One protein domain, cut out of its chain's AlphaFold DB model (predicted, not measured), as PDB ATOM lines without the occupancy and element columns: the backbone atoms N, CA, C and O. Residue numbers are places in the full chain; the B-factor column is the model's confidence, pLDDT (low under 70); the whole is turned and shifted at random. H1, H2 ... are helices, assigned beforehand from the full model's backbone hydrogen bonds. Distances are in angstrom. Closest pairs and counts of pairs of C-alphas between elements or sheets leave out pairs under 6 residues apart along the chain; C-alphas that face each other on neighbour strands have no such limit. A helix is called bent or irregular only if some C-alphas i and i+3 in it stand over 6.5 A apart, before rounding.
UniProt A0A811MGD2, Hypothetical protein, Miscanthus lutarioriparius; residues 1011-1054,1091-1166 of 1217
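What this domain is: This is residues 1011 to 1054 and 1091 to 1166 of the 1217 residues of the protein "Hypothetical protein" of Miscanthus lutarioriparius (UniProt A0A811MGD2). Two long helices, H1 and H2, make a narrow V that is closed where both end and open where both begin; H4 runs back along the other side of H1, and short H3 packs on H2 and H4 near the closed end. H5 follows H4 at the far end, near the start of H1, while residues 1091 to 1102 of H2 stick out. The printed part has 120 residues with five named helices, H1 to H5 in chain order, and no named strand: all helix. It is loose, with a radius of gyration of the C-alphas of 17.2 A, and elongated, spanning 53 by 31 by 23 A.

Where its parts are: Find C-alpha 1011 at (276.544, 280.776, 254.861); from there H1 runs 46.3 A to residue 1042. After the cut, H2 runs 41.0 A from C-alpha 1091 at (255.731, 276.048, 254.114) to residue 1118. Next come H3, residues 1129 to 1135, and H4, residues 1140 to 1155, 25.7 A long. H5, residues 1158 to 1166, ends at (274.577, 284.055, 269.260); it is only just irregular, with C-alphas 1159 and 1162 6.9 A apart.

How they stand to each other: Helix packing is mostly aligned: 3 of 4 touching pairs are at a shallow tilt. Look at Ile 1033 and Val 1111, the closest C-alphas of H1 and H2, 5.4 A apart; H1 touches H2 with residues 1029 to 1040 alone, at a shallow tilt of 31 degrees, the same way. With residues 1018 to 1028 alone H1 touches H4, at 30 degrees, opposite ways; Glu 1018 and Gly 1155 have the closest C-alphas, 5.8 A. H3 and H4 form a helical hairpin. H2 and H4 are apart. Every O i to N i+4 pair is within hydrogen-bond range in H1, H2 and H3, but 7 of 12 in H4 and 3 of 5 in H5.

The domain as a whole: The C-alphas of Pro 1051 and Tyr 1166 are the two farthest apart, 54.6 A. Residues 1055 to 1090 are not printed, and C-alphas 1054 and 1091 are 38.1 A apart across this cut. Confidence is low, under 70, in 41 residues, among them 1138 to 1166.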
ATOM      1  N   ILE A1011     277.719 281.677 254.804       62.22
ATOM      2  CA  ILE A1011     276.544 280.776 254.861       62.22
ATOM      3  C   ILE A1011     276.246 280.091 253.512       62.22
ATOM      4  O   ILE A1011     275.966 278.892 253.460       62.22
ATOM      5  N   LYS A1012     276.348 280.830 252.401       67.00
ATOM      6  CA  LYS A1012     276.059 280.323 251.048       67.00
ATOM      7  C   LYS A1012     277.031 279.227 250.594       67.00
ATOM      8  O   LYS A1012     276.634 278.279 249.920       67.00
ATOM      9  N   GLU A1013     278.301 279.358 250.958       72.69
ATOM     10  CA  GLU A1013     279.324 278.379 250.594       72.69
ATOM     11  C   GLU A1013     279.283 277.189 251.575       72.69
ATOM     12  O   GLU A1013     279.342 276.044 251.139       72.69
ATOM     13  N   SER A1014     279.021 277.439 252.868       68.06
ATOM     14  CA  SER A1014     278.794 276.399 253.889       68.06
ATOM     15  C   SER A1014     277.649 275.446 253.517       68.06
ATOM     16  O   SER A1014     277.857 274.238 253.441       68.06
ATOM     17  N   SER A1015     276.469 275.983 253.189       71.88
ATOM     18  CA  SER A1015     275.298 275.193 252.761       71.88
ATOM     19  C   SER A1015     275.529 274.427 251.448       71.88
ATOM     20  O   SER A1015     274.971 273.348 251.245       71.88
ATOM     21  N   SER A1016     276.402 274.933 250.571       75.25
ATOM     22  CA  SER A1016     276.814 274.220 249.354       75.25
ATOM     23  C   SER A1016     277.726 273.026 249.676       75.25
ATOM     24  O   SER A1016     277.550 271.950 249.104       75.25
ATOM     25  N   VAL A1017     278.664 273.178 250.619       74.56
ATOM     26  CA  VAL A1017     279.537 272.087 251.100       74.56
ATOM     27  C   VAL A1017     278.733 271.020 251.854       74.56
ATOM     28  O   VAL A1017     278.892 269.829 251.590       74.56
ATOM     29  N   GLU A1018     277.821 271.436 252.730       73.38
ATOM     30  CA  GLU A1018     276.921 270.561 253.488       73.38
ATOM     31  C   GLU A1018     276.020 269.718 252.565       73.38
ATOM     32  O   GLU A1018     275.885 268.504 252.754       73.38
ATOM     33  N   GLY A1019     275.485 270.323 251.497       79.06
ATOM     34  CA  GLY A1019     274.728 269.614 250.461       79.06
ATOM     35  C   GLY A1019     275.559 268.570 249.702       79.06
ATOM     36  O   GLY A1019     275.058 267.481 249.412       79.06
ATOM     37  N   ILE A1020     276.838 268.851 249.426       80.94
ATOM     38  CA  ILE A1020     277.762 267.899 248.783       80.94
ATOM     39  C   ILE A1020     278.053 266.711 249.710       80.94
ATOM     40  O   ILE A1020     277.932 265.564 249.274       80.94
ATOM     41  N   ILE A1021     278.377 266.964 250.985       75.50
ATOM     42  CA  ILE A1021     278.633 265.917 251.991       75.50
ATOM     43  C   ILE A1021     277.391 265.030 252.156       75.50
ATOM     44  O   ILE A1021     277.474 263.810 252.031       75.50
ATOM     45  N   THR A1022     276.216 265.636 252.334       79.12
ATOM     46  CA  THR A1022     274.943 264.910 252.485       79.12
ATOM     47  C   THR A1022     274.620 264.054 251.255       79.12
ATOM     48  O   THR A1022     274.207 262.901 251.391       79.12
ATOM     49  N   THR A1023     274.878 264.566 250.047       83.06
ATOM     50  CA  THR A1023     274.697 263.808 248.798       83.06
ATOM     51  C   THR A1023     275.641 262.604 248.724       83.06
ATOM     52  O   THR A1023     275.208 261.509 248.363       83.06
ATOM     53  N   ALA A1024     276.912 262.766 249.109       80.38
ATOM     54  CA  ALA A1024     277.873 261.663 249.165       80.38
ATOM     55  C   ALA A1024     277.441 260.575 250.167       80.38
ATOM     56  O   ALA A1024     277.505 259.386 249.851       80.38
ATOM     57  N   ASN A1025     276.916 260.970 251.329       78.44
ATOM     58  CA  ASN A1025     276.429 260.041 252.352       78.44
ATOM     59  C   ASN A1025     275.235 259.210 251.857       78.44
ATOM     60  O   ASN A1025     275.217 257.992 252.035       78.44
ATOM     61  N   ILE A1026     274.280 259.836 251.159       85.12
ATOM     62  CA  ILE A1026     273.153 259.132 250.524       85.12
ATOM     63  C   ILE A1026     273.656 258.138 249.463       85.12
ATOM     64  O   ILE A1026     273.168 257.009 249.406       85.12
ATOM     65  N   ILE A1027     274.665 258.504 248.663       84.94
ATOM     66  CA  ILE A1027     275.284 257.594 247.682       84.94
ATOM     67  C   ILE A1027     275.935 256.383 248.374       84.94
ATOM     68  O   ILE A1027     275.771 255.260 247.896       84.94
ATOM     69  N   VAL A1028     276.609 256.569 249.514       82.00
ATOM     70  CA  VAL A1028     277.195 255.462 250.298       82.00
ATOM     71  C   VAL A1028     276.114 254.551 250.890       82.00
ATOM     72  O   VAL A1028     276.241 253.330 250.801       82.00
ATOM     73  N   MET A1029     275.015 255.102 251.418       84.50
ATOM     74  CA  MET A1029     273.880 254.301 251.906       84.50
ATOM     75  C   MET A1029     273.226 253.492 250.777       84.50
ATOM     76  O   MET A1029     272.999 252.293 250.931       84.50
ATOM     77  N   LEU A1030     272.978 254.112 249.619       87.69
ATOM     78  CA  LEU A1030     272.446 253.427 248.436       87.69
ATOM     79  C   LEU A1030     273.401 252.335 247.930       87.69
ATOM     80  O   LEU A1030     272.949 251.244 247.586       87.69
ATOM     81  N   PHE A1031     274.714 252.582 247.943       85.06
ATOM     82  CA  PHE A1031     275.712 251.561 247.626       85.06
ATOM     83  C   PHE A1031     275.637 250.370 248.595       85.06
ATOM     84  O   PHE A1031     275.588 249.231 248.133       85.06
ATOM     85  N   VAL A1032     275.562 250.609 249.910       83.56
ATOM     86  CA  VAL A1032     275.407 249.551 250.928       83.56
ATOM     87  C   VAL A1032     274.135 248.730 250.689       83.56
ATOM     88  O   VAL A1032     274.200 247.500 250.698       83.56
ATOM     89  N   ILE A1033     273.004 249.385 250.400       88.50
ATOM     90  CA  ILE A1033     271.730 248.716 250.089       88.50
ATOM     91  C   ILE A1033     271.865 247.841 248.832       88.50
ATOM     92  O   ILE A1033     271.491 246.668 248.854       88.50
ATOM     93  N   CYS A1034     272.426 248.366 247.740       88.62
ATOM     94  CA  CYS A1034     272.550 247.628 246.480       88.62
ATOM     95  C   CYS A1034     273.577 246.484 246.547       88.62
ATOM     96  O   CYS A1034     273.274 245.366 246.126       88.62
ATOM     97  N   ALA A1035     274.776 246.738 247.077       84.50
ATOM     98  CA  ALA A1035     275.849 245.748 247.161       84.50
ATOM     99  C   ALA A1035     275.529 244.651 248.185       84.50
ATOM    100  O   ALA A1035     275.707 243.463 247.903       84.50
ATOM    101  N   GLY A1036     275.002 245.033 249.351       83.81
ATOM    102  CA  GLY A1036     274.567 244.083 250.366       83.81
ATOM    103  C   GLY A1036     273.308 243.320 249.962       83.81
ATOM    104  O   GLY A1036     273.234 242.119 250.204       83.81
ATOM    105  N   GLY A1037     272.367 243.956 249.256       86.44
ATOM    106  CA  GLY A1037     271.207 243.282 248.672       86.44
ATOM    107  C   GLY A1037     271.604 242.206 247.660       86.44
ATOM    108  O   GLY A1037     271.164 241.062 247.769       86.44
ATOM    109  N   TRP A1038     272.496 242.534 246.719       86.00
ATOM    110  CA  TRP A1038     273.055 241.571 245.758       86.00
ATOM    111  C   TRP A1038     273.741 240.383 246.448       86.00
ATOM    112  O   TRP A1038     273.553 239.232 246.052       86.00
ATOM    113  N   LEU A1039     274.501 240.654 247.511       83.19
ATOM    114  CA  LEU A1039     275.191 239.641 248.303       83.19
ATOM    115  C   LEU A1039     274.214 238.767 249.119       83.19
ATOM    116  O   LEU A1039     274.388 237.551 249.182       83.19
ATOM    117  N   GLY A1040     273.150 239.356 249.672       82.19
ATOM    118  CA  GLY A1040     272.086 238.655 250.392       82.19
ATOM    119  C   GLY A1040     271.304 237.695 249.496       82.19
ATOM    120  O   GLY A1040     271.125 236.530 249.857       82.19
ATOM    121  N   PHE A1041     270.945 238.135 248.283       83.19
ATOM    122  CA  PHE A1041     270.346 237.278 247.250       83.19
ATOM    123  C   PHE A1041     271.272 236.154 246.768       83.19
ATOM    124  O   PHE A1041     270.782 235.124 246.315       83.19
ATOM    125  N   ARG A1042     272.598 236.325 246.850       82.25
ATOM    126  CA  ARG A1042     273.572 235.292 246.466       82.25
ATOM    127  C   ARG A1042     273.795 234.233 247.551       82.25
ATOM    128  O   ARG A1042     274.154 233.106 247.222       82.25
ATOM    129  N   ASN A1043     273.590 234.597 248.816       75.12
ATOM    130  CA  ASN A1043     273.910 233.774 249.986       75.12
ATOM    131  C   ASN A1043     272.656 233.276 250.736       75.12
ATOM    132  O   ASN A1043     272.752 232.841 251.883       75.12
ATOM    133  N   ASP A1044     271.473 233.365 250.114       78.69
ATOM    134  CA  ASP A1044     270.170 233.020 250.697       78.69
ATOM    135  C   ASP A1044     269.939 233.630 252.099       78.69
ATOM    136  O   ASP A1044     269.484 232.932 253.010       78.69
ATOM    137  N   TRP A1045     270.288 234.909 252.290       80.50
ATOM    138  CA  TRP A1045     269.963 235.708 253.485       80.50
ATOM    139  C   TRP A1045     270.180 234.992 254.837       80.50
ATOM    140  O   TRP A1045     269.250 234.800 255.623       80.50
ATOM    141  N   ILE A1046     271.423 234.570 255.104       77.25
ATOM    142  CA  ILE A1046     271.804 233.746 256.270       77.25
ATOM    143  C   ILE A1046     271.308 234.332 257.604       77.25
ATOM    144  O   ILE A1046     270.857 233.582 258.470       77.25
ATOM    145  N   GLY A1047     271.336 235.657 257.766       73.38
ATOM    146  CA  GLY A1047     270.914 236.326 258.996       73.38
ATOM    147  C   GLY A1047     269.414 236.239 259.308       73.38
ATOM    148  O   GLY A1047     269.040 236.371 260.467       73.38
ATOM    149  N   TYR A1048     268.562 235.910 258.326       74.50
ATOM    150  CA  TYR A1048     267.127 235.656 258.533       74.50
ATOM    151  C   TYR A1048     266.780 234.176 258.775       74.50
ATOM    152  O   TYR A1048     265.604 233.827 258.855       74.50
ATOM    153  N   LYS A1049     267.777 233.286 258.895       69.06
ATOM    154  CA  LYS A1049     267.575 231.848 259.165       69.06
ATOM    155  C   LYS A1049     267.699 231.467 260.648       69.06
ATOM    156  O   LYS A1049     267.694 230.278 260.967       69.06
ATOM    157  N   VAL A1050     267.822 232.442 261.551       67.38
ATOM    158  CA  VAL A1050     267.787 232.201 263.005       67.38
ATOM    159  C   VAL A1050     266.370 231.795 263.453       67.38
ATOM    160  O   VAL A1050     265.404 232.316 262.900       67.38
ATOM    161  N   PRO A1051     266.204 230.884 264.440       57.12
ATOM    162  CA  PRO A1051     264.874 230.461 264.906       57.12
ATOM    163  C   PRO A1051     264.107 231.547 265.673       57.12
ATOM    164  O   PRO A1051     262.881 231.506 265.755       57.12
ATOM    165  N   GLU A1052     264.833 232.500 266.253       58.84
ATOM    166  CA  GLU A1052     264.294 233.679 266.925       58.84
ATOM    167  C   GLU A1052     264.006 234.758 265.876       58.84
ATOM    168  O   GLU A1052     264.897 235.162 265.127       58.84
ATOM    169  N   GLY A1053     262.749 235.202 265.797       59.22
ATOM    170  CA  GLY A1053     262.318 236.193 264.809       59.22
ATOM    171  C   GLY A1053     262.788 237.620 265.113       59.22
ATOM    172  O   GLY A1053     263.599 237.865 266.001       59.22
ATOM    173  N   TYR A1054     262.196 238.594 264.413       60.03
ATOM    174  CA  TYR A1054     262.531 240.028 264.488       60.03
ATOM    175  C   TYR A1054     262.508 240.669 265.897       60.03
ATOM    176  O   TYR A1054     262.987 241.788 266.056       60.03
ATOM    177  N   ARG A1091     255.918 277.075 255.157       86.44
ATOM    178  CA  ARG A1091     255.731 276.048 254.114       86.44
ATOM    179  C   ARG A1091     256.963 275.167 253.938       86.44
ATOM    180  O   ARG A1091     256.835 273.949 253.866       86.44
ATOM    181  N   ASP A1092     258.138 275.775 253.856       85.06
ATOM    182  CA  ASP A1092     259.351 275.081 253.424       85.06
ATOM    183  C   ASP A1092     259.982 274.270 254.569       85.06
ATOM    184  O   ASP A1092     260.520 273.196 254.319       85.06
ATOM    185  N   LEU A1093     259.826 274.715 255.826       82.25
ATOM    186  CA  LEU A1093     260.277 273.978 257.013       82.25
ATOM    187  C   LEU A1093     259.502 272.654 257.219       82.25
ATOM    188  O   LEU A1093     260.156 271.613 257.261       82.25
ATOM    189  N   PRO A1094     258.147 272.618 257.285       84.06
ATOM    190  CA  PRO A1094     257.419 271.359 257.481       84.06
ATOM    191  C   PRO A1094     257.531 270.403 256.283       84.06
ATOM    192  O   PRO A1094     257.610 269.193 256.484       84.06
ATOM    193  N   LEU A1095     257.593 270.918 255.045       85.25
ATOM    194  CA  LEU A1095     257.862 270.083 253.866       85.25
ATOM    195  C   LEU A1095     259.280 269.497 253.899       85.25
ATOM    196  O   LEU A1095     259.454 268.319 253.594       85.25
ATOM    197  N   GLY A1096     260.276 270.298 254.294       84.50
ATOM    198  CA  GLY A1096     261.657 269.856 254.467       84.50
ATOM    199  C   GLY A1096     261.773 268.754 255.516       84.50
ATOM    200  O   GLY A1096     262.212 267.656 255.184       84.50
ATOM    201  N   MET A1097     261.305 269.015 256.744       84.25
ATOM    202  CA  MET A1097     261.282 268.049 257.851       84.25
ATOM    203  C   MET A1097     260.589 266.735 257.465       84.25
ATOM    204  O   MET A1097     261.142 265.659 257.678       84.25
ATOM    205  N   GLY A1098     259.387 266.803 256.881       85.06
ATOM    206  CA  GLY A1098     258.630 265.606 256.508       85.06
ATOM    207  C   GLY A1098     259.339 264.758 255.447       85.06
ATOM    208  O   GLY A1098     259.394 263.533 255.566       85.06
ATOM    209  N   LEU A1099     259.930 265.404 254.436       87.38
ATOM    210  CA  LEU A1099     260.643 264.717 253.361       87.38
ATOM    211  C   LEU A1099     261.971 264.117 253.846       87.38
ATOM    212  O   LEU A1099     262.267 262.971 253.504       87.38
ATOM    213  N   THR A1100     262.753 264.834 254.660       84.44
ATOM    214  CA  THR A1100     264.028 264.312 255.183       84.44
ATOM    215  C   THR A1100     263.817 263.180 256.181       84.44
ATOM    216  O   THR A1100     264.490 262.159 256.055       84.44
ATOM    217  N   LEU A1101     262.855 263.294 257.104       84.06
ATOM    218  CA  LEU A1101     262.513 262.217 258.042       84.06
ATOM    219  C   LEU A1101     262.027 260.963 257.304       84.06
ATOM    220  O   LEU A1101     262.497 259.864 257.596       84.06
ATOM    221  N   SER A1102     261.149 261.116 256.306       86.69
ATOM    222  CA  SER A1102     260.662 259.993 255.492       86.69
ATOM    223  C   SER A1102     261.793 259.309 254.711       86.69
ATOM    224  O   SER A1102     261.924 258.083 254.761       86.69
ATOM    225  N   LEU A1103     262.661 260.088 254.053       88.62
ATOM    226  CA  LEU A1103     263.788 259.565 253.278       88.62
ATOM    227  C   LEU A1103     264.839 258.879 254.165       88.62
ATOM    228  O   LEU A1103     265.293 257.785 253.831       88.62
ATOM    229  N   CYS A1104     265.207 259.485 255.297       84.88
ATOM    230  CA  CYS A1104     266.177 258.903 256.227       84.88
ATOM    231  C   CYS A1104     265.634 257.624 256.872       84.88
ATOM    232  O   CYS A1104     266.355 256.632 256.936       84.88
ATOM    233  N   CYS A1105     264.360 257.612 257.282       87.00
ATOM    234  CA  CYS A1105     263.696 256.415 257.797       87.00
ATOM    235  C   CYS A1105     263.753 255.271 256.771       87.00
ATOM    236  O   CYS A1105     264.254 254.189 257.081       87.00
ATOM    237  N   PHE A1106     263.353 255.528 255.521       91.62
ATOM    238  CA  PHE A1106     263.409 254.531 254.451       91.62
ATOM    239  C   PHE A1106     264.834 254.008 254.200       91.62
ATOM    240  O   PHE A1106     265.045 252.794 254.162       91.62
ATOM    241  N   LEU A1107     265.826 254.896 254.066       88.88
ATOM    242  CA  LEU A1107     267.215 254.501 253.810       88.88
ATOM    243  C   LEU A1107     267.808 253.688 254.973       88.88
ATOM    244  O   LEU A1107     268.378 252.624 254.730       88.88
ATOM    245  N   TYR A1108     267.634 254.120 256.226       87.12
ATOM    246  CA  TYR A1108     268.144 253.386 257.389       87.12
ATOM    247  C   TYR A1108     267.419 252.056 257.620       87.12
ATOM    248  O   TYR A1108     268.077 251.076 257.974       87.12
ATOM    249  N   MET A1109     266.110 251.960 257.356       88.56
ATOM    250  CA  MET A1109     265.401 250.674 257.371       88.56
ATOM    251  C   MET A1109     265.960 249.714 256.315       88.56
ATOM    252  O   MET A1109     266.201 248.546 256.622       88.56
ATOM    253  N   MET A1110     266.222 250.191 255.092       89.44
ATOM    254  CA  MET A1110     266.796 249.362 254.025       89.44
ATOM    255  C   MET A1110     268.237 248.925 254.333       89.44
ATOM    256  O   MET A1110     268.556 247.750 254.158       89.44
ATOM    257  N   VAL A1111     269.095 249.818 254.847       87.38
ATOM    258  CA  VAL A1111     270.450 249.456 255.311       87.38
ATOM    259  C   VAL A1111     270.377 248.410 256.427       87.38
ATOM    260  O   VAL A1111     271.059 247.391 256.348       87.38
ATOM    261  N   SER A1112     269.518 248.616 257.431       85.38
ATOM    262  CA  SER A1112     269.381 247.699 258.571       85.38
ATOM    263  C   SER A1112     268.900 246.314 258.137       85.38
ATOM    264  O   SER A1112     269.498 245.310 258.520       85.38
ATOM    265  N   ALA A1113     267.880 246.248 257.274       84.88
ATOM    266  CA  ALA A1113     267.383 244.991 256.722       84.88
ATOM    267  C   ALA A1113     268.455 244.250 255.902       84.88
ATOM    268  O   ALA A1113     268.566 243.026 255.976       84.88
ATOM    269  N   VAL A1114     269.268 244.978 255.133       86.38
ATOM    270  CA  VAL A1114     270.364 244.389 254.355       86.38
ATOM    271  C   VAL A1114     271.473 243.846 255.266       86.38
ATOM    272  O   VAL A1114     271.905 242.710 255.078       86.38
ATOM    273  N   VAL A1115     271.909 244.605 256.276       82.62
ATOM    274  CA  VAL A1115     273.000 244.198 257.182       82.62
ATOM    275  C   VAL A1115     272.581 243.030 258.088       82.62
ATOM    276  O   VAL A1115     273.308 242.039 258.166       82.62
ATOM    277  N   VAL A1116     271.388 243.081 258.693       83.00
ATOM    278  CA  VAL A1116     270.847 241.981 259.519       83.00
ATOM    279  C   VAL A1116     270.568 240.729 258.682       83.00
ATOM    280  O   VAL A1116     270.775 239.619 259.157       83.00
ATOM    281  N   GLY A1117     270.169 240.871 257.416       79.69
ATOM    282  CA  GLY A1117     270.006 239.729 256.513       79.69
ATOM    283  C   GLY A1117     271.330 239.061 256.095       79.69
ATOM    284  O   GLY A1117     271.340 237.869 255.770       79.69
ATOM    285  N   LEU A1118     272.449 239.795 256.111       81.12
ATOM    286  CA  LEU A1118     273.784 239.293 255.751       81.12
ATOM    287  C   LEU A1118     274.516 238.589 256.899       81.12
ATOM    288  O   LEU A1118     275.274 237.648 256.640       81.12
ATOM    289  N   VAL A1119     274.330 239.053 258.138       80.38
ATOM    290  CA  VAL A1119     275.016 238.545 259.335       80.38
ATOM    291  C   VAL A1119     274.008 238.371 260.478       80.38
ATOM    292  O   VAL A1119     273.357 239.348 260.843       80.38
ATOM    293  N   PRO A1120     273.895 237.169 261.085       79.44
ATOM    294  CA  PRO A1120     273.043 236.951 262.252       79.44
ATOM    295  C   PRO A1120     273.356 237.930 263.389       79.44
ATOM    296  O   PRO A1120     274.525 238.173 263.692       79.44
ATOM    297  N   TYR A1121     272.314 238.447 264.044       72.44
ATOM    298  CA  TYR A1121     272.417 239.550 265.009       72.44
ATOM    299  C   TYR A1121     273.442 239.296 266.135       72.44
ATOM    300  O   TYR A1121     274.223 240.178 266.478       72.44
ATOM    301  N   HIS A1122     273.509 238.064 266.649       72.06
ATOM    302  CA  HIS A1122     274.417 237.638 267.722       72.06
ATOM    303  C   HIS A1122     275.895 237.536 267.302       72.06
ATOM    304  O   HIS A1122     276.765 237.333 268.144       72.06
ATOM    305  N   ALA A1123     276.186 237.619 266.002       71.88
ATOM    306  CA  ALA A1123     277.532 237.569 265.441       71.88
ATOM    307  C   ALA A1123     277.972 238.927 264.866       71.88
ATOM    308  O   ALA A1123     278.998 238.986 264.183       71.88
ATOM    309  N   MET A1124     277.196 239.993 265.073       73.44
ATOM    310  CA  MET A1124     277.500 241.339 264.589       73.44
ATOM    311  C   MET A1124     278.500 242.039 265.520       73.44
ATOM    312  O   MET A1124     278.428 241.895 266.737       73.44
ATOM    313  N   ASP A1125     279.450 242.771 264.943       73.94
ATOM    314  CA  ASP A1125     280.405 243.584 265.699       73.94
ATOM    315  C   ASP A1125     279.710 244.877 266.175       73.94
ATOM    316  O   ASP A1125     279.097 245.544 265.336       73.94
ATOM    317  N   PRO A1126     279.744 245.233 267.475       69.44
ATOM    318  CA  PRO A1126     279.014 246.393 267.990       69.44
ATOM    319  C   PRO A1126     279.650 247.731 267.585       69.44
ATOM    320  O   PRO A1126     278.926 248.704 267.388       69.44
ATOM    321  N   ASP A1127     280.975 247.775 267.414       61.41
ATOM    322  CA  ASP A1127     281.715 248.998 267.082       61.41
ATOM    323  C   ASP A1127     281.775 249.235 265.562       61.41
ATOM    324  O   ASP A1127     281.833 250.371 265.091       61.41
ATOM    325  N   THR A1128     281.755 248.160 264.762       69.94
ATOM    326  CA  THR A1128     281.903 248.203 263.297       69.94
ATOM    327  C   THR A1128     280.898 247.314 262.533       69.94
ATOM    328  O   THR A1128     281.291 246.545 261.645       69.94
ATOM    329  N   PRO A1129     279.575 247.412 262.784       71.56
ATOM    330  CA  PRO A1129     278.580 246.475 262.242       71.56
ATOM    331  C   PRO A1129     278.542 246.425 260.704       71.56
ATOM    332  O   PRO A1129     278.421 245.349 260.121       71.56
ATOM    333  N   ILE A1130     278.705 247.568 260.027       75.94
ATOM    334  CA  ILE A1130     278.672 247.644 258.554       75.94
ATOM    335  C   ILE A1130     279.977 247.104 257.937       75.94
ATOM    336  O   ILE A1130     279.924 246.271 257.030       75.94
ATOM    337  N   SER A1131     281.147 247.526 258.438       72.69
ATOM    338  CA  SER A1131     282.448 247.052 257.928       72.69
ATOM    339  C   SER A1131     282.634 245.555 258.156       72.69
ATOM    340  O   SER A1131     282.941 244.824 257.216       72.69
ATOM    341  N   SER A1132     282.388 245.073 259.378       71.31
ATOM    342  CA  SER A1132     282.530 243.652 259.723       71.31
ATOM    343  C   SER A1132     281.616 242.752 258.881       71.31
ATOM    344  O   SER A1132     282.040 241.668 258.467       71.31
ATOM    345  N   ALA A1133     280.403 243.214 258.544       74.31
ATOM    346  CA  ALA A1133     279.490 242.492 257.664       74.31
ATOM    347  C   ALA A1133     280.049 242.319 256.242       74.31
ATOM    348  O   ALA A1133     280.020 241.206 255.719       74.31
ATOM    349  N   PHE A1134     280.608 243.364 255.624       75.88
ATOM    350  CA  PHE A1134     281.181 243.261 254.274       75.88
ATOM    351  C   PHE A1134     282.575 242.613 254.237       75.88
ATOM    352  O   PHE A1134     282.884 241.866 253.301       75.88
ATOM    353  N   ALA A1135     283.398 242.823 255.268       72.81
ATOM    354  CA  ALA A1135     284.735 242.243 255.382       72.81
ATOM    355  C   ALA A1135     284.701 240.703 255.410       72.81
ATOM    356  O   ALA A1135     285.537 240.064 254.764       72.81
ATOM    357  N   ARG A1136     283.696 240.101 256.069       70.12
ATOM    358  CA  ARG A1136     283.487 238.636 256.114       70.12
ATOM    359  C   ARG A1136     283.216 237.995 254.750       70.12
ATOM    360  O   ARG A1136     283.459 236.803 254.594       70.12
ATOM    361  N   TYR A1137     282.775 238.771 253.760       70.50
ATOM    362  CA  TYR A1137     282.574 238.315 252.379       70.50
ATOM    363  C   TYR A1137     283.676 238.811 251.418       70.50
ATOM    364  O   TYR A1137     283.489 238.827 250.202       70.50
ATOM    365  N   GLY A1138     284.839 239.206 251.952       62.66
ATOM    366  CA  GLY A1138     286.045 239.519 251.177       62.66
ATOM    367  C   GLY A1138     286.116 240.937 250.600       62.66
ATOM    368  O   GLY A1138     287.113 241.280 249.966       62.66
ATOM    369  N   MET A1139     285.119 241.796 250.835       62.72
ATOM    370  CA  MET A1139     285.130 243.185 250.355       62.72
ATOM    371  C   MET A1139     285.870 244.113 251.328       62.72
ATOM    372  O   MET A1139     285.302 245.050 251.873       62.72
ATOM    373  N   GLN A1140     287.170 243.861 251.509       59.34
ATOM    374  CA  GLN A1140     288.087 244.630 252.374       59.34
ATOM    375  C   GLN A1140     288.153 246.135 252.030       59.34
ATOM    376  O   GLN A1140     288.527 246.954 252.855       59.34
ATOM    377  N   TRP A1141     287.771 246.525 250.810       59.97
ATOM    378  CA  TRP A1141     287.699 247.927 250.387       59.97
ATOM    379  C   TRP A1141     286.463 248.675 250.922       59.97
ATOM    380  O   TRP A1141     286.396 249.899 250.811       59.97
ATOM    381  N   ALA A1142     285.495 247.968 251.521       54.12
ATOM    382  CA  ALA A1142     284.295 248.563 252.108       54.12
ATOM    383  C   ALA A1142     284.578 249.392 253.376       54.12
ATOM    384  O   ALA A1142     283.739 250.211 253.746       54.12
ATOM    385  N   ASP A1143     285.762 249.271 253.990       53.16
ATOM    386  CA  ASP A1143     286.175 250.090 255.143       53.16
ATOM    387  C   ASP A1143     286.173 251.603 254.841       53.16
ATOM    388  O   ASP A1143     285.981 252.425 255.738       53.16
ATOM    389  N   GLY A1144     286.267 251.994 253.562       55.00
ATOM    390  CA  GLY A1144     286.064 253.381 253.130       55.00
ATOM    391  C   GLY A1144     284.662 253.940 253.425       55.00
ATOM    392  O   GLY A1144     284.508 255.155 253.548       55.00
ATOM    393  N   ALA A1145     283.643 253.089 253.604       54.25
ATOM    394  CA  ALA A1145     282.303 253.522 254.004       54.25
ATOM    395  C   ALA A1145     282.269 254.051 255.450       54.25
ATOM    396  O   ALA A1145     281.519 254.981 255.741       54.25
ATOM    397  N   VAL A1146     283.119 253.526 256.342       54.91
ATOM    398  CA  VAL A1146     283.268 254.051 257.711       54.91
ATOM    399  C   VAL A1146     283.912 255.439 257.678       54.91
ATOM    400  O   VAL A1146     283.457 256.343 258.373       54.91
ATOM    401  N   LEU A1147     284.902 255.655 256.805       53.66
ATOM    402  CA  LEU A1147     285.522 256.972 256.620       53.66
ATOM    403  C   LEU A1147     284.522 258.017 256.083       53.66
ATOM    404  O   LEU A1147     284.562 259.174 256.499       53.66
ATOM    405  N   ALA A1148     283.583 257.611 255.221       55.31
ATOM    406  CA  ALA A1148     282.480 258.471 254.787       55.31
ATOM    407  C   ALA A1148     281.504 258.799 255.935       55.31
ATOM    408  O   ALA A1148     281.107 259.951 256.085       55.31
ATOM    409  N   LEU A1149     281.180 257.835 256.805       56.69
ATOM    410  CA  LEU A1149     280.363 258.091 258.000       56.69
ATOM    411  C   LEU A1149     281.056 259.031 259.008       56.69
ATOM    412  O   LEU A1149     280.386 259.842 259.643       56.69
ATOM    413  N   VAL A1150     282.389 259.006 259.099       56.25
ATOM    414  CA  VAL A1150     283.160 260.010 259.859       56.25
ATOM    415  C   VAL A1150     283.085 261.397 259.199       56.25
ATOM    416  O   VAL A1150     283.010 262.402 259.902       56.25
ATOM    417  N   ALA A1151     283.006 261.487 257.866       57.66
ATOM    418  CA  ALA A1151     282.744 262.760 257.187       57.66
ATOM    419  C   ALA A1151     281.315 263.295 257.444       57.66
ATOM    420  O   ALA A1151     281.127 264.511 257.507       57.66
ATOM    421  N   SER A1152     280.321 262.427 257.686       57.56
ATOM    422  CA  SER A1152     278.976 262.836 258.137       57.56
ATOM    423  C   SER A1152     278.999 263.601 259.463       57.56
ATOM    424  O   SER A1152     278.284 264.590 259.605       57.56
ATOM    425  N   LEU A1153     279.839 263.176 260.416       57.19
ATOM    426  CA  LEU A1153     280.008 263.850 261.711       57.19
ATOM    427  C   LEU A1153     280.541 265.282 261.552       57.19
ATOM    428  O   LEU A1153     280.109 266.175 262.274       57.19
ATOM    429  N   ILE A1154     281.411 265.523 260.566       57.41
ATOM    430  CA  ILE A1154     281.891 266.872 260.222       57.41
ATOM    431  C   ILE A1154     280.747 267.719 259.640       57.41
ATOM    432  O   ILE A1154     280.628 268.901 259.961       57.41
ATOM    433  N   GLY A1155     279.866 267.109 258.837       55.88
ATOM    434  CA  GLY A1155     278.665 267.760 258.307       55.88
ATOM    435  C   GLY A1155     277.761 268.335 259.403       55.88
ATOM    436  O   GLY A1155     277.336 269.479 259.290       55.88
ATOM    437  N   GLY A1156     277.552 267.601 260.502       57.59
ATOM    438  CA  GLY A1156     276.727 268.044 261.638       57.59
ATOM    439  C   GLY A1156     277.277 269.240 262.434       57.59
ATOM    440  O   GLY A1156     276.530 269.859 263.189       57.59
ATOM    441  N   ILE A1157     278.552 269.604 262.253       58.00
ATOM    442  CA  ILE A1157     279.178 270.762 262.916       58.00
ATOM    443  C   ILE A1157     278.892 272.065 262.145       58.00
ATOM    444  O   ILE A1157     278.775 273.130 262.749       58.00
ATOM    445  N   LEU A1158     278.729 271.999 260.819       54.09
ATOM    446  CA  LEU A1158     278.488 273.170 259.965       54.09
ATOM    447  C   LEU A1158     277.202 273.965 260.309       54.09
ATOM    448  O   LEU A1158     277.304 275.191 260.426       54.09
ATOM    449  N   PRO A1159     276.022 273.348 260.547       52.34
ATOM    450  CA  PRO A1159     274.811 274.094 260.905       52.34
ATOM    451  C   PRO A1159     274.852 274.723 262.310       52.34
ATOM    452  O   PRO A1159     274.054 275.611 262.601       52.34
ATOM    453  N   GLN A1160     275.809 274.364 263.182       50.47
ATOM    454  CA  GLN A1160     275.937 274.986 264.513       50.47
ATOM    455  C   GLN A1160     276.413 276.453 264.476       50.47
ATOM    456  O   GLN A1160     276.466 277.110 265.521       50.47
ATOM    457  N   ARG A1161     276.709 277.013 263.289       47.91
ATOM    458  CA  ARG A1161     277.095 278.425 263.109       47.91
ATOM    459  C   ARG A1161     276.130 279.398 263.791       47.91
ATOM    460  O   ARG A1161     276.598 280.355 264.411       47.91
ATOM    461  N   GLY A1162     274.818 279.165 263.698       46.38
ATOM    462  CA  GLY A1162     273.814 280.018 264.346       46.38
ATOM    463  C   GLY A1162     274.024 280.082 265.861       46.38
ATOM    464  O   GLY A1162     274.135 281.161 266.440       46.38
ATOM    465  N   HIS A1163     274.207 278.920 266.493       41.22
ATOM    466  CA  HIS A1163     274.367 278.820 267.942       41.22
ATOM    467  C   HIS A1163     275.667 279.467 268.449       41.22
ATOM    468  O   HIS A1163     275.646 280.149 269.475       41.22
ATOM    469  N   LEU A1164     276.790 279.329 267.728       36.94
ATOM    470  CA  LEU A1164     278.037 280.023 268.087       36.94
ATOM    471  C   LEU A1164     277.951 281.540 267.866       36.94
ATOM    472  O   LEU A1164     278.432 282.296 268.710       36.94
ATOM    473  N   SER A1165     277.302 281.993 266.788       39.84
ATOM    474  CA  SER A1165     277.158 283.427 266.476       39.84
ATOM    475  C   SER A1165     276.349 284.172 267.545       39.84
ATOM    476  O   SER A1165     276.657 285.316 267.865       39.84
ATOM    477  N   TYR A1166     275.356 283.509 268.146       40.19
ATOM    478  CA  TYR A1166     274.577 284.055 269.260       40.19
ATOM    479  C   TYR A1166     275.223 283.836 270.645       40.19
ATOM    480  O   TYR A1166     274.858 284.522 271.598       40.19
TER     481      TYR A1166